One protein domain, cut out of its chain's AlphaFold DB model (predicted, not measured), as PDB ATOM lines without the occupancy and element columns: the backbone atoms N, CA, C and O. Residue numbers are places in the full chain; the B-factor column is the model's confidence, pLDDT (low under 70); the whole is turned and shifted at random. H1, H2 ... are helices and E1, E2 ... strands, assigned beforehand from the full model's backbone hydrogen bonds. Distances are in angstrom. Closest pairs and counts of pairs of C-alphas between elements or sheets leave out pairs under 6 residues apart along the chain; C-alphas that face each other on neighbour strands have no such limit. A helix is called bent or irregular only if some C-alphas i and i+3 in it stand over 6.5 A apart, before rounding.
ATOM      1  N   GLN A   3      43.166 -35.504   7.065       58.47
ATOM      2  CA  GLN A   3      42.352 -35.497   5.858       58.47
ATOM      3  C   GLN A   3      42.948 -34.461   4.908       58.47
ATOM      4  O   GLN A   3      43.054 -33.290   5.261       58.47
ATOM      5  N   VAL A   4      43.391 -34.909   3.738       63.66
ATOM      6  CA  VAL A   4      43.859 -34.023   2.666       63.66
ATOM      7  C   VAL A   4      42.758 -33.953   1.619       63.66
ATOM      8  O   VAL A   4      42.407 -34.984   1.048       63.66
ATOM      9  N   THR A   5      42.228 -32.758   1.367       68.38
ATOM     10  CA  THR A   5      41.220 -32.523   0.323       68.38
ATOM     11  C   THR A   5      41.893 -32.386  -1.040       68.38
ATOM     12  O   THR A   5      42.830 -31.607  -1.216       68.38
ATOM     13  N   CYS A   6      41.418 -33.136  -2.034       73.00
ATOM     14  CA  CYS A   6      41.877 -33.001  -3.415       73.00
ATOM     15  C   CYS A   6      41.429 -31.665  -4.019       73.00
ATOM     16  O   CYS A   6      40.230 -31.379  -4.048       73.00
ATOM     17  N   ALA A   7      42.358 -30.913  -4.613       73.50
ATOM     18  CA  ALA A   7      42.066 -29.620  -5.242       73.50
ATOM     19  C   ALA A   7      41.134 -29.706  -6.473       73.50
ATOM     20  O   ALA A   7      40.485 -28.723  -6.814       73.50
ATOM     21  N   ILE A   8      41.044 -30.874  -7.127       76.31
ATOM     22  CA  ILE A   8      40.198 -31.097  -8.318       76.31
ATOM     23  C   ILE A   8      38.910 -31.835  -7.944       76.31
ATOM     24  O   ILE A   8      37.805 -31.369  -8.210       76.31
ATOM     25  N   SER A   9      39.043 -33.007  -7.318       74.00
ATOM     26  CA  SER A   9      37.903 -33.896  -7.071       74.00
ATOM     27  C   SER A   9      37.136 -33.607  -5.782       74.00
ATOM     28  O   SER A   9      36.083 -34.211  -5.596       74.00
ATOM     29  N   GLY A  10      37.657 -32.757  -4.887       73.12
ATOM     30  CA  GLY A  10      37.040 -32.461  -3.586       73.12
ATOM     31  C   GLY A  10      37.026 -33.640  -2.603       73.12
ATOM     32  O   GLY A  10      36.384 -33.566  -1.564       73.12
ATOM     33  N   LEU A  11      37.710 -34.741  -2.933       75.25
ATOM     34  CA  LEU A  11      37.758 -35.957  -2.122       75.25
ATOM     35  C   LEU A  11      38.804 -35.872  -1.012       75.25
ATOM     36  O   LEU A  11      39.933 -35.453  -1.263       75.25
ATOM     37  N   ASP A  12      38.445 -36.379   0.167       72.69
ATOM     38  CA  ASP A  12      39.354 -36.517   1.303       72.69
ATOM     39  C   ASP A  12      40.190 -37.797   1.200       72.69
ATOM     40  O   ASP A  12      39.658 -38.913   1.184       72.69
ATOM     41  N   PHE A  13      41.514 -37.654   1.216       68.69
ATOM     42  CA  PHE A  13      42.441 -38.766   1.408       68.69
ATOM     43  C   PHE A  13      42.876 -38.850   2.862       68.69
ATOM     44  O   PHE A  13      43.250 -37.851   3.479       68.69
ATOM     45  N   GLN A  14      42.882 -40.067   3.399       65.94
ATOM     46  CA  GLN A  14      43.453 -40.336   4.710       65.94
ATOM     47  C   GLN A  14      44.929 -40.683   4.554       65.94
ATOM     48  O   GLN A  14      45.272 -41.699   3.947       65.94
ATOM     49  N   VAL A  15      45.802 -39.865   5.141       61.91
ATOM     50  CA  VAL A  15      47.227 -40.187   5.245       61.91
ATOM     51  C   VAL A  15      47.510 -40.637   6.674       61.91
ATOM     52  O   VAL A  15      47.280 -39.918   7.645       61.91
ATOM     53  N   SER A  16      47.964 -41.879   6.819       56.22
ATOM     54  CA  SER A  16      48.183 -42.524   8.118       56.22
ATOM     55  C   SER A  16      49.490 -42.095   8.802       56.22
ATOM     56  O   SER A  16      49.592 -42.206  10.024       56.22
ATOM     57  N   ALA A  17      50.466 -41.587   8.042       59.56
ATOM     58  CA  ALA A  17      51.821 -41.292   8.521       59.56
ATOM     59  C   ALA A  17      52.014 -39.877   9.104       59.56
ATOM     60  O   ALA A  17      52.862 -39.693   9.972       59.56
ATOM     61  N   PHE A  18      51.222 -38.889   8.684       58.72
ATOM     62  CA  PHE A  18      51.331 -37.502   9.141       58.72
ATOM     63  C   PHE A  18      50.058 -37.170   9.921       58.72
ATOM     64  O   PHE A  18      48.968 -37.376   9.410       58.72
ATOM     65  N   LYS A  19      50.159 -36.776  11.196       52.91
ATOM     66  CA  LYS A  19      48.980 -36.571  12.067       52.91
ATOM     67  C   LYS A  19      48.581 -35.102  12.248       52.91
ATOM     68  O   LYS A  19      47.431 -34.869  12.604       52.91
ATOM     69  N   ASP A  20      49.466 -34.168  11.894       56.56
ATOM     70  CA  ASP A  20      49.311 -32.729  12.169       56.56
ATOM     71  C   ASP A  20      49.209 -31.856  10.903       56.56
ATOM     72  O   ASP A  20      49.174 -30.633  10.982       56.56
ATOM     73  N   LEU A  21      49.167 -32.471   9.718       57.47
ATOM     74  CA  LEU A  21      49.126 -31.771   8.434       57.47
ATOM     75  C   LEU A  21      47.674 -31.630   7.936       57.47
ATOM     76  O   LEU A  21      47.125 -32.560   7.350       57.47
ATOM     77  N   SER A  22      47.040 -30.484   8.179       55.38
ATOM     78  CA  SER A  22      45.741 -30.134   7.583       55.38
ATOM     79  C   SER A  22      45.980 -29.198   6.404       55.38
ATOM     80  O   SER A  22      46.154 -28.001   6.597       55.38
ATOM     81  N   ILE A  23      46.030 -29.760   5.200       60.84
ATOM     82  CA  ILE A  23      46.214 -29.008   3.955       60.84
ATOM     83  C   ILE A  23      44.832 -28.568   3.468       60.84
ATOM     84  O   ILE A  23      43.973 -29.409   3.189       60.84
ATOM     85  N   GLU A  24      44.613 -27.257   3.375       57.75
ATOM     86  CA  GLU A  24      43.407 -26.702   2.760       57.75
ATOM     87  C   GLU A  24      43.434 -26.889   1.234       57.75
ATOM     88  O   GLU A  24      44.487 -26.835   0.600       57.75
ATOM     89  N   TYR A  25      42.256 -27.028   0.620       56.25
ATOM     90  CA  TYR A  25      42.067 -27.218  -0.828       56.25
ATOM     91  C   TYR A  25      42.802 -26.192  -1.718       56.25
ATOM     92  O   TYR A  25      43.074 -26.472  -2.885       56.25
ATOM     93  N   LYS A  26      43.147 -25.013  -1.182       55.41
ATOM     94  CA  LYS A  26      43.899 -23.958  -1.882       55.41
ATOM     95  C   LYS A  26      45.382 -24.275  -2.083       55.41
ATOM     96  O   LYS A  26      46.006 -23.657  -2.939       55.41
ATOM     97  N   GLU A  27      45.942 -25.223  -1.336       58.72
ATOM     98  CA  GLU A  27      47.359 -25.603  -1.424       58.72
ATOM     99  C   GLU A  27      47.642 -26.646  -2.528       58.72
ATOM    100  O   GLU A  27      48.787 -27.047  -2.720       58.72
ATOM    101  N   GLY A  28      46.628 -27.038  -3.314       57.22
ATOM    102  CA  GLY A  28      46.840 -27.565  -4.670       57.22
ATOM    103  C   GLY A  28      47.283 -29.026  -4.781       57.22
ATOM    104  O   GLY A  28      47.867 -29.406  -5.793       57.22
ATOM    105  N   TYR A  29      47.026 -29.873  -3.781       66.50
ATOM    106  CA  TYR A  29      47.379 -31.290  -3.901       66.50
ATOM    107  C   TYR A  29      46.384 -32.050  -4.785       66.50
ATOM    108  O   TYR A  29      45.178 -32.108  -4.525       66.50
ATOM    109  N   PHE A  30      46.919 -32.667  -5.835       72.25
ATOM    110  CA  PHE A  30      46.168 -33.481  -6.782       72.25
ATOM    111  C   PHE A  30      46.253 -34.964  -6.415       72.25
ATOM    112  O   PHE A  30      47.299 -35.465  -5.996       72.25
ATOM    113  N   HIS A  31      45.164 -35.705  -6.628       72.62
ATOM    114  CA  HIS A  31      45.217 -37.168  -6.615       72.62
ATOM    115  C   HIS A  31      46.268 -37.661  -7.636       72.62
ATOM    116  O   HIS A  31      46.263 -37.198  -8.778       72.62
ATOM    117  N   PRO A  32      47.103 -38.669  -7.310       77.25
ATOM    118  CA  PRO A  32      48.089 -39.235  -8.240       77.25
ATOM    119  C   PRO A  32      47.574 -39.624  -9.638       77.25
ATOM    120  O   PRO A  32      48.355 -39.665 -10.583       77.25
ATOM    121  N   ILE A  33      46.272 -39.897  -9.796       80.38
ATOM    122  CA  ILE A  33      45.670 -40.233 -11.092       80.38
ATOM    123  C   ILE A  33      45.714 -39.061 -12.084       80.38
ATOM    124  O   ILE A  33      45.801 -39.298 -13.284       80.38
ATOM    125  N   PHE A  34      45.731 -37.814 -11.601       83.12
ATOM    126  CA  PHE A  34      45.816 -36.613 -12.441       83.12
ATOM    127  C   PHE A  34      47.204 -36.416 -13.063       83.12
ATOM    128  O   PHE A  34      47.326 -35.739 -14.076       83.12
ATOM    129  N   ALA A  35      48.241 -37.041 -12.496       83.00
ATOM    130  CA  ALA A  35      49.592 -37.051 -13.055       83.00
ATOM    131  C   ALA A  35      49.831 -38.222 -14.031       83.00
ATOM    132  O   ALA A  35      50.931 -38.374 -14.565       83.00
ATOM    133  N   ALA A  36      48.838 -39.095 -14.242       82.75
ATOM    134  CA  ALA A  36      48.997 -40.254 -15.108       82.75
ATOM    135  C   ALA A  36      49.024 -39.845 -16.595       82.75
ATOM    136  O   ALA A  36      48.218 -39.019 -17.022       82.75
ATOM    137  N   PRO A  37      49.891 -40.459 -17.424       84.94
ATOM    138  CA  PRO A  37      49.932 -40.165 -18.852       84.94
ATOM    139  C   PRO A  37      48.677 -40.688 -19.561       84.94
ATOM    140  O   PRO A  37      48.126 -41.730 -19.186       84.94
ATOM    141  N   TYR A  38      48.293 -40.031 -20.659       84.62
ATOM    142  CA  TYR A  38      47.131 -40.386 -21.482       84.62
ATOM    143  C   TYR A  38      47.029 -41.881 -21.809       84.62
ATOM    144  O   TYR A  38      45.966 -42.483 -21.662       84.62
ATOM    145  N   SER A  39      48.139 -42.529 -22.176       85.62
ATOM    146  CA  SER A  39      48.167 -43.965 -22.492       85.62
ATOM    147  C   SER A  39      47.690 -44.857 -21.341       85.62
ATOM    148  O   SER A  39      47.130 -45.930 -21.569       85.62
ATOM    149  N   SER A  40      47.936 -44.441 -20.098       87.00
ATOM    150  CA  SER A  40      47.510 -45.167 -18.901       87.00
ATOM    151  C   SER A  40      46.039 -44.900 -18.590       87.00
ATOM    152  O   SER A  40      45.320 -45.838 -18.244       87.00
ATOM    153  N   LEU A  41      45.568 -43.665 -18.800       87.06
ATOM    154  CA  LEU A  41      44.155 -43.303 -18.662       87.06
ATOM    155  C   LEU A  41      43.273 -44.099 -19.639       87.06
ATOM    156  O   LEU A  41      42.254 -44.651 -19.228       87.06
ATOM    157  N   TYR A  42      43.699 -44.287 -20.894       87.38
ATOM    158  CA  TYR A  42      42.968 -45.120 -21.865       87.38
ATOM    159  C   TYR A  42      42.898 -46.608 -21.471       87.38
ATOM    160  O   TYR A  42      41.882 -47.267 -21.703       87.38
ATOM    161  N   LYS A  43      43.933 -47.160 -20.823       87.44
ATOM    162  CA  LYS A  43      43.884 -48.538 -20.287       87.44
ATOM    163  C   LYS A  43      42.862 -48.670 -19.155       87.44
ATOM    164  O   LYS A  43      42.153 -49.678 -19.073       87.44
ATOM    165  N   LEU A  44      42.772 -47.651 -18.298       86.12
ATOM    166  CA  LEU A  44      41.761 -47.572 -17.242       86.12
ATOM    167  C   LEU A  44      40.362 -47.381 -17.833       86.12
ATOM    168  O   LEU A  44      39.429 -48.048 -17.393       86.12
ATOM    169  N   TYR A  45      40.226 -46.596 -18.903       86.88
ATOM    170  CA  TYR A  45      38.971 -46.465 -19.643       86.88
ATOM    171  C   TYR A  45      38.506 -47.803 -20.235       86.88
ATOM    172  O   TYR A  45      37.353 -48.194 -20.070       86.88
ATOM    173  N   GLY A  46      39.415 -48.592 -20.814       86.44
ATOM    174  CA  GLY A  46      39.101 -49.954 -21.266       86.44
ATOM    175  C   GLY A  46      38.716 -50.923 -20.135       86.44
ATOM    176  O   GLY A  46      38.128 -51.974 -20.389       86.44
ATOM    177  N   SER A  47      39.050 -50.599 -18.885       85.44
ATOM    178  CA  SER A  47      38.592 -51.336 -17.699       85.44
ATOM    179  C   SER A  47      37.241 -50.814 -17.195       85.44
ATOM    180  O   SER A  47      36.433 -51.604 -16.701       85.44
ATOM    181  N   TYR A  48      36.968 -49.519 -17.386       85.56
ATOM    182  CA  TYR A  48      35.690 -48.869 -17.089       85.56
ATOM    183  C   TYR A  48      34.577 -49.419 -17.981       85.56
ATOM    184  O   TYR A  48      33.543 -49.849 -17.477       85.56
ATOM    185  N   THR A  49      34.825 -49.540 -19.289       84.62
ATOM    186  CA  THR A  49      33.863 -50.125 -20.244       84.62
ATOM    187  C   THR A  49      33.521 -51.586 -19.940       84.62
ATOM    188  O   THR A  49      32.453 -52.065 -20.307       84.62
ATOM    189  N   LYS A  50      34.403 -52.297 -19.226       87.25
ATOM    190  CA  LYS A  50      34.185 -53.672 -18.744       87.25
ATOM    191  C   LYS A  50      33.480 -53.736 -17.384       87.25
ATOM    192  O   LYS A  50      33.342 -54.831 -16.844       87.25
ATOM    193  N   GLY A  51      33.092 -52.597 -16.807       82.81
ATOM    194  CA  GLY A  51      32.404 -52.514 -15.516       82.81
ATOM    195  C   GLY A  51      33.270 -52.886 -14.309       82.81
ATOM    196  O   GLY A  51      32.735 -53.277 -13.277       82.81
ATOM    197  N   LYS A  52      34.605 -52.817 -14.426       84.81
ATOM    198  CA  LYS A  52      35.527 -53.229 -13.350       84.81
ATOM    199  C   LYS A  52      35.838 -52.129 -12.329       84.81
ATOM    200  O   LYS A  52      36.499 -52.423 -11.339       84.81
ATOM    201  N   LEU A  53      35.424 -50.886 -12.582       81.94
ATOM    202  CA  LEU A  53      35.702 -49.742 -11.710       81.94
ATOM    203  C   LEU A  53      34.488 -49.362 -10.863       81.94
ATOM    204  O   LEU A  53      33.348 -49.438 -11.323       81.94
ATOM    205  N   GLY A  54      34.747 -48.926  -9.627       81.38
ATOM    206  CA  GLY A  54      33.720 -48.376  -8.748       81.38
ATOM    207  C   GLY A  54      33.255 -46.985  -9.191       81.38
ATOM    208  O   GLY A  54      33.864 -46.346 -10.052       81.38
ATOM    209  N   ALA A  55      32.180 -46.480  -8.578       79.81
ATOM    210  CA  ALA A  55      31.638 -45.151  -8.885       79.81
ATOM    211  C   ALA A  55      32.644 -44.018  -8.599       79.81
ATOM    212  O   ALA A  55      32.769 -43.088  -9.394       79.81
ATOM    213  N   ILE A  56      33.410 -44.137  -7.509       82.44
ATOM    214  CA  ILE A  56      34.444 -43.165  -7.118       82.44
ATOM    215  C   ILE A  56      35.606 -43.181  -8.118       82.44
ATOM    216  O   ILE A  56      36.040 -42.126  -8.572       82.44
ATOM    217  N   ASP A  57      36.074 -44.366  -8.513       83.62
ATOM    218  CA  ASP A  57      37.188 -44.482  -9.457       83.62
ATOM    219  C   ASP A  57      36.788 -44.012 -10.860       83.62
ATOM    220  O   ASP A  57      37.587 -43.399 -11.564       83.62
ATOM    221  N   SER A  58      35.536 -44.257 -11.256       85.00
ATOM    222  CA  SER A  58      34.978 -43.774 -12.525       85.00
ATOM    223  C   SER A  58      34.892 -42.248 -12.552       85.00
ATOM    224  O   SER A  58      35.242 -41.628 -13.555       85.00
ATOM    225  N   TYR A  59      34.485 -41.634 -11.437       85.88
ATOM    226  CA  TYR A  59      34.483 -40.181 -11.268       85.88
ATOM    227  C   TYR A  59      35.899 -39.594 -11.339       85.88
ATOM    228  O   TYR A  59      36.148 -38.657 -12.093       85.88
ATOM    229  N   LEU A  60      36.853 -40.184 -10.617       85.19
ATOM    230  CA  LEU A  60      38.252 -39.755 -10.651       85.19
ATOM    231  C   LEU A  60      38.865 -39.886 -12.046       85.19
ATOM    232  O   LEU A  60      39.578 -38.987 -12.483       85.19
ATOM    233  N   LEU A  61      38.563 -40.972 -12.758       87.56
ATOM    234  CA  LEU A  61      39.030 -41.172 -14.125       87.56
ATOM    235  C   LEU A  61      38.440 -40.123 -15.079       87.56
ATOM    236  O   LEU A  61      39.165 -39.596 -15.917       87.56
ATOM    237  N   PHE A  62      37.154 -39.793 -14.934       88.00
ATOM    238  CA  PHE A  62      36.496 -38.754 -15.728       88.00
ATOM    239  C   PHE A  62      37.176 -37.392 -15.552       88.00
ATOM    240  O   PHE A  62      37.546 -36.742 -16.531       88.00
ATOM    241  N   LEU A  63      37.421 -36.997 -14.301       87.50
ATOM    242  CA  LEU A  63      38.130 -35.756 -14.004       87.50
ATOM    243  C   LEU A  63      39.586 -35.795 -14.471       87.50
ATOM    244  O   LEU A  63      40.113 -34.768 -14.892       87.50
ATOM    245  N   ALA A  64      40.242 -36.956 -14.419       87.94
ATOM    246  CA  ALA A  64      41.605 -37.104 -14.913       87.94
ATOM    247  C   ALA A  64      41.692 -36.843 -16.421       87.94
ATOM    248  O   ALA A  64      42.606 -36.147 -16.856       87.94
ATOM    249  N   PHE A  65      40.714 -37.310 -17.207       89.38
ATOM    250  CA  PHE A  65      40.630 -36.977 -18.632       89.38
ATOM    251  C   PHE A  65      40.421 -35.478 -18.867       89.38
ATOM    252  O   PHE A  65      41.114 -34.891 -19.700       89.38
ATOM    253  N   LEU A  66      39.529 -34.846 -18.103       87.69
ATOM    254  CA  LEU A  66      39.296 -33.403 -18.182       87.69
ATOM    255  C   LEU A  66      40.550 -32.594 -17.847       87.69
ATOM    256  O   LEU A  66      40.916 -31.700 -18.603       87.69
ATOM    257  N   HIS A  67      41.246 -32.939 -16.764       86.88
ATOM    258  CA  HIS A  67      42.501 -32.291 -16.393       86.88
ATOM    259  C   HIS A  67      43.585 -32.503 -17.453       86.88
ATOM    260  O   HIS A  67      44.250 -31.554 -17.838       86.88
ATOM    261  N   SER A  68      43.731 -33.729 -17.971       86.25
ATOM    262  CA  SER A  68      44.761 -34.037 -18.972       86.25
ATOM    263  C   SER A  68      44.612 -33.247 -20.275       86.25
ATOM    264  O   SER A  68      45.597 -33.081 -20.981       86.25
ATOM    265  N   SER A  69      43.400 -32.757 -20.583       84.31
ATOM    266  CA  SER A  69      43.117 -31.967 -21.792       84.31
ATOM    267  C   SER A  69      43.827 -30.613 -21.838       84.31
ATOM    268  O   SER A  69      43.844 -29.987 -22.898       84.31
ATOM    269  N   ASP A  70      44.357 -30.144 -20.703       83.94
ATOM    270  CA  ASP A  70      44.930 -28.806 -20.507       83.94
ATOM    271  C   ASP A  70      43.980 -27.649 -20.893       83.94
ATOM    272  O   ASP A  70      44.371 -26.485 -20.888       83.94
ATOM    273  N   GLN A  71      42.708 -27.941 -21.194       85.56
ATOM    274  CA  GLN A  71      41.687 -26.942 -21.524       85.56
ATOM    275  C   GLN A  71      40.926 -26.461 -20.287       85.56
ATOM    276  O   GLN A  71      40.116 -25.544 -20.391       85.56
ATOM    277  N   ILE A  72      41.131 -27.086 -19.123       86.44
ATOM    278  CA  ILE A  72      40.397 -26.758 -17.900       86.44
ATOM    279  C   ILE A  72      41.356 -26.315 -16.807       86.44
ATOM    280  O   ILE A  72      42.169 -27.095 -16.314       86.44
ATOM    281  N   GLU A  73      41.199 -25.064 -16.385       85.56
ATOM    282  CA  GLU A  73      41.902 -24.499 -15.241       85.56
ATOM    283  C   GLU A  73      41.077 -24.680 -13.964       85.56
ATOM    284  O   GLU A  73      39.955 -24.181 -13.841       85.56
ATOM    285  N   TRP A  74      41.648 -25.363 -12.977       82.44
ATOM    286  CA  TRP A  74      40.976 -25.656 -11.715       82.44
ATOM    287  C   TRP A  74      41.275 -24.572 -10.677       82.44
ATOM    288  O   TRP A  74      42.336 -24.569 -10.060       82.44
ATOM    289  N   GLY A  75      40.336 -23.645 -10.476       77.06
ATOM    290  CA  GLY A  75      40.395 -22.651  -9.396       77.06
ATOM    291  C   GLY A  75      39.660 -23.079  -8.119       77.06
ATOM    292  O   GLY A  75      39.889 -22.501  -7.057       77.06
ATOM    293  N   HIS A  76      38.776 -24.075  -8.209       78.38
ATOM    294  CA  HIS A  76      38.015 -24.623  -7.087       78.38
ATOM    295  C   HIS A  76      37.722 -26.117  -7.322       78.38
ATOM    296  O   HIS A  76      37.474 -26.492  -8.474       78.38
ATOM    297  N   PRO A  77      37.705 -26.967  -6.276       79.12
ATOM    298  CA  PRO A  77      37.255 -28.351  -6.409       79.12
ATOM    299  C   PRO A  77      35.776 -28.423  -6.808       79.12
ATOM    300  O   PRO A  77      34.985 -27.541  -6.463       79.12
ATOM    301  N   LEU A  78      35.379 -29.488  -7.504       78.88
ATOM    302  CA  LEU A  78      33.966 -29.721  -7.815       78.88
ATOM    303  C   LEU A  78      33.167 -29.982  -6.533       78.88
ATOM    304  O   LEU A  78      33.535 -30.827  -5.717       78.88
ATOM    305  N   ALA A  79      32.063 -29.260  -6.367       64.62
ATOM    306  CA  ALA A  79      31.243 -29.281  -5.161       64.62
ATOM    307  C   ALA A  79      30.151 -30.358  -5.242       64.62
ATOM    308  O   ALA A  79      28.968 -30.029  -5.273       64.62
ATOM    309  N   ILE A  80      30.522 -31.644  -5.319       65.31
ATOM    310  CA  ILE A  80      29.549 -32.750  -5.315       65.31
ATOM    311  C   ILE A  80      30.072 -33.979  -4.565       65.31
ATOM    312  O   ILE A  80      31.227 -34.371  -4.712       65.31
ATOM    313  N   ASP A  81      29.163 -34.648  -3.847       65.50
ATOM    314  CA  ASP A  81      29.385 -35.968  -3.264       65.50
ATOM    315  C   ASP A  81      29.541 -37.055  -4.351       65.50
ATOM    316  O   ASP A  81      28.576 -37.404  -5.045       65.50
ATOM    317  N   PRO A  82      30.712 -37.707  -4.463       63.28
ATOM    318  CA  PRO A  82      30.950 -38.775  -5.439       63.28
ATOM    319  C   PRO A  82      30.173 -40.066  -5.132       63.28
ATOM    320  O   PRO A  82      30.193 -41.011  -5.917       63.28
ATOM    321  N   LYS A  83      29.481 -40.121  -3.986       62.75
ATOM    322  CA  LYS A  83      28.596 -41.225  -3.589       62.75
ATOM    323  C   LYS A  83      27.146 -41.023  -4.041       62.75
ATOM    324  O   LYS A  83      26.351 -41.954  -3.921       62.75
ATOM    325  N   ALA A  84      26.790 -39.841  -4.545       73.19
ATOM    326  CA  ALA A  84      25.436 -39.582  -5.007       73.19
ATOM    327  C   ALA A  84      25.150 -40.342  -6.324       73.19
ATOM    328  O   ALA A  84      25.955 -40.306  -7.261       73.19
ATOM    329  N   PRO A  85      23.993 -41.021  -6.445       70.38
ATOM    330  CA  PRO A  85      23.649 -41.786  -7.645       70.38
ATOM    331  C   PRO A  85      23.381 -40.899  -8.872       70.38
ATOM    332  O   PRO A  85      23.472 -41.381 -10.000       70.38
ATOM    333  N   SER A  86      23.061 -39.615  -8.679       77.00
ATOM    334  CA  SER A  86      22.940 -38.620  -9.755       77.00
ATOM    335  C   SER A  86      24.282 -38.392 -10.457       77.00
ATOM    336  O   SER A  86      24.350 -38.437 -11.684       77.00
ATOM    337  N   THR A  87      25.359 -38.258  -9.683       76.56
ATOM    338  CA  THR A  87      26.733 -38.055 -10.162       76.56
ATOM    339  C   THR A  87      27.207 -39.209 -11.037       76.56
ATOM    340  O   THR A  87      27.712 -38.993 -12.134       76.56
ATOM    341  N   ALA A  88      26.985 -40.451 -10.595       79.00
ATOM    342  CA  ALA A  88      27.380 -41.635 -11.356       79.00
ATOM    343  C   ALA A  88      26.669 -41.721 -12.720       79.00
ATOM    344  O   ALA A  88      27.289 -42.097 -13.715       79.00
ATOM    345  N   LYS A  89      25.388 -41.331 -12.785       83.62
ATOM    346  CA  LYS A  89      24.627 -41.280 -14.045       83.62
ATOM    347  C   LYS A  89      25.142 -40.188 -14.980       83.62
ATOM    348  O   LYS A  89      25.313 -40.450 -16.167       83.62
ATOM    349  N   LEU A  90      25.411 -38.991 -14.453       83.06
ATOM    350  CA  LEU A  90      25.963 -37.883 -15.237       83.06
ATOM    351  C   LEU A  90      27.324 -38.244 -15.829       83.06
ATOM    352  O   LEU A  90      27.537 -38.063 -17.026       83.06
ATOM    353  N   VAL A  91      28.218 -38.816 -15.022       84.44
ATOM    354  CA  VAL A  91      29.526 -39.279 -15.497       84.44
ATOM    355  C   VAL A  91      29.350 -40.339 -16.580       84.44
ATOM    356  O   VAL A  91      29.933 -40.205 -17.651       84.44
ATOM    357  N   ALA A  92      28.509 -41.351 -16.354       84.88
ATOM    358  CA  ALA A  92      28.324 -42.435 -17.313       84.88
ATOM    359  C   ALA A  92      27.777 -41.965 -18.670       84.88
ATOM    360  O   ALA A  92      28.248 -42.438 -19.705       84.88
ATOM    361  N   ASN A  93      26.837 -41.018 -18.667       88.06
ATOM    362  CA  ASN A  93      26.238 -40.480 -19.889       88.06
ATOM    363  C   ASN A  93      27.221 -39.625 -20.704       88.06
ATOM    364  O   ASN A  93      27.203 -39.678 -21.931       88.06
ATOM    365  N   ASN A  94      28.081 -38.855 -20.031       87.19
ATOM    366  CA  ASN A  94      28.972 -37.895 -20.687       87.19
ATOM    367  C   ASN A  94      30.371 -38.456 -20.984       87.19
ATOM    368  O   ASN A  94      31.109 -37.878 -21.781       87.19
ATOM    369  N   PHE A  95      30.753 -39.590 -20.387       88.31
ATOM    370  CA  PHE A  95      32.101 -40.148 -20.532       88.31
ATOM    371  C   PHE A  95      32.465 -40.447 -21.992       88.31
ATOM    372  O   PHE A  95      33.553 -40.108 -22.450       88.31
ATOM    373  N   SER A  96      31.562 -41.093 -22.734       87.50
ATOM    374  CA  SER A  96      31.795 -41.452 -24.140       87.50
ATOM    375  C   SER A  96      31.921 -40.217 -25.031       87.50
ATOM    376  O   SER A  96      32.777 -40.182 -25.913       87.50
ATOM    377  N   GLN A  97      31.103 -39.195 -24.769       89.62
ATOM    378  CA  GLN A  97      31.124 -37.933 -25.504       89.62
ATOM    379  C   GLN A  97      32.439 -37.186 -25.280       89.62
ATOM    380  O   GLN A  97      33.065 -36.753 -26.246       89.62
ATOM    381  N   LEU A  98      32.894 -37.113 -24.025       89.75
ATOM    382  CA  LEU A  98      34.168 -36.496 -23.669       89.75
ATOM    383  C   LEU A  98      35.338 -37.153 -24.412       89.75
ATOM    384  O   LEU A  98      36.125 -36.462 -25.054       89.75
ATOM    385  N   ILE A  99      35.437 -38.485 -24.364       89.81
ATOM    386  CA  ILE A  99      36.516 -39.211 -25.048       89.81
ATOM    387  C   ILE A  99      36.463 -38.969 -26.558       89.81
ATOM    388  O   ILE A  99      37.487 -38.651 -27.156       89.81
ATOM    389  N   GLY A 100      35.275 -39.025 -27.168       89.19
ATOM    390  CA  GLY A 100      35.124 -38.773 -28.602       89.19
ATOM    391  C   GLY A 100      35.571 -37.368 -29.024       89.19
ATOM    392  O   GLY A 100      36.191 -37.207 -30.076       89.19
ATOM    393  N   VAL A 101      35.296 -36.348 -28.208       90.50
ATOM    394  CA  VAL A 101      35.753 -34.969 -28.448       90.50
ATOM    395  C   VAL A 101      37.269 -34.850 -28.314       90.50
ATOM    396  O   VAL A 101      37.912 -34.240 -29.173       90.50
ATOM    397  N   LEU A 102      37.856 -35.449 -27.276       87.69
ATOM    398  CA  LEU A 102      39.301 -35.408 -27.043       87.69
ATOM    399  C   LEU A 102      40.075 -36.138 -28.149       87.69
ATOM    400  O   LEU A 102      41.070 -35.609 -28.643       87.69
ATOM    401  N   GLU A 103      39.599 -37.302 -28.596       89.19
ATOM    402  CA  GLU A 103      40.200 -38.041 -29.715       89.19
ATOM    403  C   GLU A 103      40.139 -37.237 -31.020       89.19
ATOM    404  O   GLU A 103      41.153 -37.091 -31.706       89.19
ATOM    405  N   LYS A 104      38.976 -36.657 -31.348       88.75
ATOM    406  CA  LYS A 104      38.825 -35.794 -32.534       88.75
ATOM    407  C   LYS A 104      39.739 -34.576 -32.470       88.75
ATOM    408  O   LYS A 104      40.351 -34.228 -33.473       88.75
ATOM    409  N   THR A 105      39.857 -33.958 -31.299       87.50
ATOM    410  CA  THR A 105      40.738 -32.805 -31.078       87.50
ATOM    411  C   THR A 105      42.204 -33.189 -31.267       87.50
ATOM    412  O   THR A 105      42.926 -32.497 -31.978       87.50
ATOM    413  N   ALA A 106      42.639 -34.325 -30.713       85.19
ATOM    414  CA  ALA A 106      44.015 -34.806 -30.840       85.19
ATOM    415  C   ALA A 106      44.409 -35.154 -32.290       85.19
ATOM    416  O   ALA A 106      45.581 -35.048 -32.654       85.19
ATOM    417  N   LEU A 107      43.447 -35.546 -33.134       86.94
ATOM    418  CA  LEU A 107      43.675 -35.797 -34.564       86.94
ATOM    419  C   LEU A 107      43.920 -34.513 -35.377       86.94
ATOM    420  O   LEU A 107      44.504 -34.573 -36.461       86.94
ATOM    421  N   ILE A 108      43.480 -33.350 -34.890       84.31
ATOM    422  CA  ILE A 108      43.602 -32.074 -35.602       84.31
ATOM    423  C   ILE A 108      44.966 -31.451 -35.275       84.31
ATOM    424  O   ILE A 108      45.122 -30.718 -34.309       84.31
ATOM    425  N   SER A 109      45.973 -31.699 -36.116       76.94
ATOM    426  CA  SER A 109      47.342 -31.177 -35.922       76.94
ATOM    427  C   SER A 109      47.568 -29.736 -36.423       76.94
ATOM    428  O   SER A 109      48.704 -29.347 -36.693       76.94
ATOM    429  N   TYR A 110      46.513 -28.938 -36.615       77.62
ATOM    430  CA  TYR A 110      46.646 -27.568 -37.128       77.62
ATOM    431  C   TYR A 110      46.939 -26.578 -35.998       77.62
ATOM    432  O   TYR A 110      46.156 -26.461 -35.066       77.62
ATOM    433  N   SER A 111      48.002 -25.782 -36.136       77.75
ATOM    434  CA  SER A 111      48.404 -24.786 -35.127       77.75
ATOM    435  C   SER A 111      47.400 -23.649 -34.916       77.75
ATOM    436  O   SER A 111      47.478 -22.944 -33.919       77.75
ATOM    437  N   SER A 112      46.491 -23.426 -35.869       78.44
ATOM    438  CA  SER A 112      45.451 -22.397 -35.783       78.44
ATOM    439  C   SER A 112      44.183 -22.880 -35.082       78.44
ATOM    440  O   SER A 112      43.282 -22.078 -34.861       78.44
ATOM    441  N   PHE A 113      44.063 -24.185 -34.822       84.44
ATOM    442  CA  PHE A 113      42.907 -24.748 -34.144       84.44
ATOM    443  C   PHE A 113      43.206 -24.851 -32.652       84.44
ATOM    444  O   PHE A 113      44.117 -25.562 -32.238       84.44
ATOM    445  N   THR A 114      42.419 -24.142 -31.854       84.06
ATOM    446  CA  THR A 114      42.481 -24.181 -30.394       84.06
ATOM    447  C   THR A 114      41.081 -24.424 -29.860       84.06
ATOM    448  O   THR A 114      40.125 -23.797 -30.321       84.06
ATOM    449  N   GLN A 115      40.955 -25.333 -28.898       87.12
ATOM    450  CA  GLN A 115      39.696 -25.520 -28.187       87.12
ATOM    451  C   GLN A 115      39.468 -24.367 -27.196       87.12
ATOM    452  O   GLN A 115      40.435 -23.755 -26.738       87.12
ATOM    453  N   PRO A 116      38.207 -24.035 -26.869       89.50
ATOM    454  CA  PRO A 116      37.912 -23.111 -25.793       89.50
ATOM    455  C   PRO A 116      38.383 -23.691 -24.457       89.50
ATOM    456  O   PRO A 116      38.120 -24.853 -24.129       89.50
ATOM    457  N   SER A 117      39.062 -22.844 -23.689       89.50
ATOM    458  CA  SER A 117      39.506 -23.137 -22.333       89.50
ATOM    459  C   SER A 117      38.474 -22.667 -21.309       89.50
ATOM    460  O   SER A 117      37.992 -21.533 -21.394       89.50
ATOM    461  N   PHE A 118      38.189 -23.487 -20.302       89.56
ATOM    462  CA  PHE A 118      37.250 -23.175 -19.225       89.56
ATOM    463  C   PHE A 118      37.975 -23.068 -17.885       89.56
ATOM    464  O   PHE A 118      38.903 -23.818 -17.601       89.56
ATOM    465  N   ARG A 119      37.531 -22.148 -17.024       87.44
ATOM    466  CA  ARG A 119      38.034 -22.031 -15.651       87.44
ATOM    467  C   ARG A 119      36.945 -22.412 -14.660       87.44
ATOM    468  O   ARG A 119      35.863 -21.823 -14.670       87.44
ATOM    469  N   VAL A 120      37.255 -23.348 -13.769       85.31
ATOM    470  CA  VAL A 120      36.379 -23.741 -12.663       85.31
ATOM    471  C   VAL A 120      36.576 -22.772 -11.501       85.31
ATOM    472  O   VAL A 120      37.675 -22.588 -10.985       85.31
ATOM    473  N   THR A 121      35.491 -22.134 -11.102       85.00
ATOM    474  CA  THR A 121      35.356 -21.134 -10.044       85.00
ATOM    475  C   THR A 121      34.281 -21.596  -9.061       85.00
ATOM    476  O   THR A 121      33.569 -22.566  -9.310       85.00
ATOM    477  N   PHE A 122      34.116 -20.887  -7.945       78.44
ATOM    478  CA  PHE A 122      33.081 -21.215  -6.960       78.44
ATOM    479  C   PHE A 122      31.657 -21.224  -7.554       78.44
ATOM    480  O   PHE A 122      30.821 -22.011  -7.125       78.44
ATOM    481  N   ALA A 123      31.381 -20.392  -8.564       78.31
ATOM    482  CA  ALA A 123      30.048 -20.279  -9.158       78.31
ATOM    483  C   ALA A 123      29.700 -21.419 -10.134       78.31
ATOM    484  O   ALA A 123      28.529 -21.748 -10.278       78.31
ATOM    485  N   ASN A 124      30.696 -22.030 -10.783       80.12
ATOM    486  CA  ASN A 124      30.529 -23.081 -11.800       80.12
ATOM    487  C   ASN A 124      31.224 -24.394 -11.396       80.12
ATOM    488  O   ASN A 124      31.655 -25.174 -12.241       80.12
ATOM    489  N   CYS A 125      31.351 -24.641 -10.090       77.38
ATOM    490  CA  CYS A 125      31.929 -25.870  -9.540       77.38
ATOM    491  C   CYS A 125      30.939 -27.053  -9.509       77.38
ATOM    492  O   CYS A 125      31.247 -28.102  -8.940       77.38
ATOM    493  N   ALA A 126      29.751 -26.900 -10.100       82.00
ATOM    494  CA  ALA A 126      28.781 -27.977 -10.246       82.00
ATOM    495  C   ALA A 126      29.140 -28.862 -11.448       82.00
ATOM    496  O   ALA A 126      29.472 -28.381 -12.527       82.00
ATOM    497  N   LEU A 127      29.011 -30.181 -11.286       75.62
ATOM    498  CA  LEU A 127      29.251 -31.153 -12.363       75.62
ATOM    499  C   LEU A 127      28.247 -31.033 -13.523       75.62
ATOM    500  O   LEU A 127      28.482 -31.558 -14.607       75.62
ATOM    501  N   GLU A 128      27.124 -30.361 -13.281       81.38
ATOM    502  CA  GLU A 128      26.057 -30.092 -14.249       81.38
ATOM    503  C   GLU A 128      26.504 -29.153 -15.379       81.38
ATOM    504  O   GLU A 128      25.900 -29.168 -16.446       81.38
ATOM    505  N   GLU A 129      27.592 -28.406 -15.178       83.38
ATOM    506  CA  GLU A 129      28.185 -27.506 -16.176       83.38
ATOM    507  C   GLU A 129      29.094 -28.242 -17.177       83.38
ATOM    508  O   GLU A 129      29.332 -27.770 -18.284       83.38
ATOM    509  N   ILE A 130      29.592 -29.434 -16.831       84.94
ATOM    510  CA  ILE A 130      30.525 -30.185 -17.686       84.94
ATOM    511  C   ILE A 130      29.920 -30.587 -19.043       84.94
ATOM    512  O   ILE A 130      30.627 -30.476 -20.047       84.94
ATOM    513  N   PRO A 131      28.652 -31.038 -19.136       88.50
ATOM    514  CA  PRO A 131      27.998 -31.268 -20.422       88.50
ATOM    515  C   PRO A 131      28.039 -30.042 -21.340       88.50
ATOM    516  O   PRO A 131      28.293 -30.203 -22.528       88.50
ATOM    517  N   ILE A 132      27.883 -28.833 -20.791       89.75
ATOM    518  CA  ILE A 132      27.925 -27.576 -21.555       89.75
ATOM    519  C   ILE A 132      29.330 -27.354 -22.130       89.75
ATOM    520  O   ILE A 132      29.483 -26.936 -23.275       89.75
ATOM    521  N   TRP A 133      30.381 -27.681 -21.370       90.00
ATOM    522  CA  TRP A 133      31.760 -27.594 -21.864       90.00
ATOM    523  C   TRP A 133      32.026 -28.602 -22.987       90.00
ATOM    524  O   TRP A 133      32.684 -28.274 -23.972       90.00
ATOM    525  N   ILE A 134      31.488 -29.821 -22.856       89.69
ATOM    526  CA  ILE A 134      31.592 -30.862 -23.886       89.69
ATOM    527  C   ILE A 134      30.853 -30.433 -25.161       89.69
ATOM    528  O   ILE A 134      31.398 -30.611 -26.249       89.69
ATOM    529  N   GLU A 135      29.656 -29.859 -25.037       91.50
ATOM    530  CA  GLU A 135      28.869 -29.329 -26.159       91.50
ATOM    531  C   GLU A 135      29.617 -28.191 -26.865       91.50
ATOM    532  O   GLU A 135      29.846 -28.264 -28.069       91.50
ATOM    533  N   ALA A 136      30.158 -27.227 -26.116       91.56
ATOM    534  CA  ALA A 136      30.963 -26.147 -26.686       91.56
ATOM    535  C   ALA A 136      32.200 -26.656 -27.458       91.56
ATOM    536  O   ALA A 136      32.577 -26.095 -28.490       91.56
ATOM    537  N   TRP A 137      32.840 -27.734 -26.991       92.81
ATOM    538  CA  TRP A 137      33.923 -28.376 -27.739       92.81
ATOM    539  C   TRP A 137      33.437 -29.098 -29.001       92.81
ATOM    540  O   TRP A 137      34.159 -29.116 -30.002       92.81
ATOM    541  N   GLN A 138      32.245 -29.700 -28.977       92.25
ATOM    542  CA  GLN A 138      31.632 -30.316 -30.160       92.25
ATOM    543  C   GLN A 138      31.282 -29.260 -31.210       92.25
ATOM    544  O   GLN A 138      31.671 -29.424 -32.367       92.25
ATOM    545  N   ASP A 139      30.670 -28.154 -30.799       92.31
ATOM    546  CA  ASP A 139      30.309 -27.038 -31.677       92.31
ATOM    547  C   ASP A 139      31.546 -26.399 -32.322       92.31
ATOM    548  O   ASP A 139      31.561 -26.074 -33.515       92.31
ATOM    549  N   ASN A 140      32.638 -26.259 -31.564       90.69
ATOM    550  CA  ASN A 140      33.903 -25.760 -32.104       90.69
ATOM    551  C   ASN A 140      34.515 -26.730 -33.136       90.69
ATOM    552  O   ASN A 140      35.069 -26.309 -34.152       90.69
ATOM    553  N   LEU A 141      34.388 -28.044 -32.917       89.75
ATOM    554  CA  LEU A 141      34.816 -29.042 -33.901       89.75
ATOM    555  C   LEU A 141      33.957 -28.984 -35.167       89.75
ATOM    556  O   LEU A 141      34.500 -29.013 -36.273       89.75
ATOM    557  N   GLU A 142      32.637 -28.890 -35.022       89.50
ATOM    558  CA  GLU A 142      31.711 -28.840 -36.152       89.50
ATOM    559  C   GLU A 142      31.919 -27.573 -36.985       89.50
ATOM    560  O   GLU A 142      32.140 -27.664 -38.197       89.50
ATOM    561  N   SER A 143      31.984 -26.408 -36.339       87.12
ATOM    562  CA  SER A 143      32.265 -25.133 -37.010       87.12
ATOM    563  C   SER A 143      33.622 -25.128 -37.718       87.12
ATOM    564  O   SER A 143      33.716 -24.661 -38.857       87.12
ATOM    565  N   PHE A 144      34.663 -25.728 -37.126       87.75
ATOM    566  CA  PHE A 144      35.950 -25.894 -37.803       87.75
ATOM    567  C   PHE A 144      35.838 -26.788 -39.046       87.75
ATOM    568  O   PHE A 144      36.409 -26.466 -40.093       87.75
ATOM    569  N   THR A 145      35.101 -27.900 -38.972       86.19
ATOM    570  CA  THR A 145      34.907 -28.778 -40.138       86.19
ATOM    571  C   THR A 145      34.094 -28.113 -41.243       86.19
ATOM    572  O   THR A 145      34.464 -28.240 -42.413       86.19
ATOM    573  N   TYR A 146      33.056 -27.356 -40.881       86.06
ATOM    574  CA  TYR A 146      32.218 -26.611 -41.815       86.06
ATOM    575  C   TYR A 146      33.019 -25.510 -42.517       86.06
ATOM    576  O   TYR A 146      33.102 -25.490 -43.743       86.06
TER     577      TYR A 146
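This is residues 3 to 146 of the 342 residues of an uncharacterized protein of Coxiella sp. (in: Bacteria) (UniProt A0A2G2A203). Helices H1, H2 and the first arm of bent H4 pack round H3, while long H5 runs beside H4's second arm. The small hairpin E1-E2 is at one end of the length and the last turns of H5 at the other. The printed part has 144 residues, in the order E1 E2 H1 H2 H3 E3 H4 E4 H5; E1-E2 is antiparallel, E3-E4 parallel. It is mostly helix and compact, radius of gyration of the C-alphas 15.9 A, yet elongated, spanning 57 by 33 by 28 A.

E1, residues 3 to 5, begins at C-alpha 3 (42.352, -35.497, 5.858). E2 is residues 12 to 15, H1 32 to 35, H2 38 to 48 at 14.9 A, H3 55 to 68 at 19.9 A, and E3 72 to 74. H4, residues 85 to 107, was assigned as one helix by its hydrogen bonds but is bent, with C-alphas 93 and 96 7.1 A apart: H4a is 85 to 93 and H4b 96 to 107, 16.8 A long. E4 is 118 to 120. H5, residues 127 to 146, 29.9 A, ends at C-alpha 146 (32.218, -26.611, -41.815); it is irregular, only just, with C-alphas 128 and 131 6.6 A apart.

E1 and E2 form a hairpin, with N 4 and O 13 at 3.0 A. H3, the hub, touches H1, closest C-alphas Phe 34 and Ala 64, 4.9 A. H2 and H3 form a helical hairpin and touch at a shallow tilt of 25 degrees, closest C-alphas Tyr 48 and Ser 58, 6.9 A. H4a touches H3 at a steep tilt of 48 degrees, closest C-alphas Ala 55 and Ala 88, 6.0 A. H5 touches H4b with residues 134 to 141 alone, at a steep tilt of 40 degrees, closest C-alphas Leu 98 and Ile 134, 6.2 A. E3, H4 and E4 form a strand-helix-strand unit, two parallel neighbour strands with a helix between, its crossover left-handed; N 73 and O 118 are 2.9 A apart. Every O i to N i+4 pair is within hydrogen-bond range in H3, H4a and H4b, 6 of 7 in H2 and 14 of 16 in H5; H1 is too short for one.

The C-alphas of Lys 19 and Tyr 146, the two farthest apart, are 57.3 A apart. The printed part has no cut; the link E2 to H1, residues 16 to 31, is long. Mean pLDDT of the printed part is 80.0, under 70 at residues 3 to 5, 13 to 29 and 79 to 83.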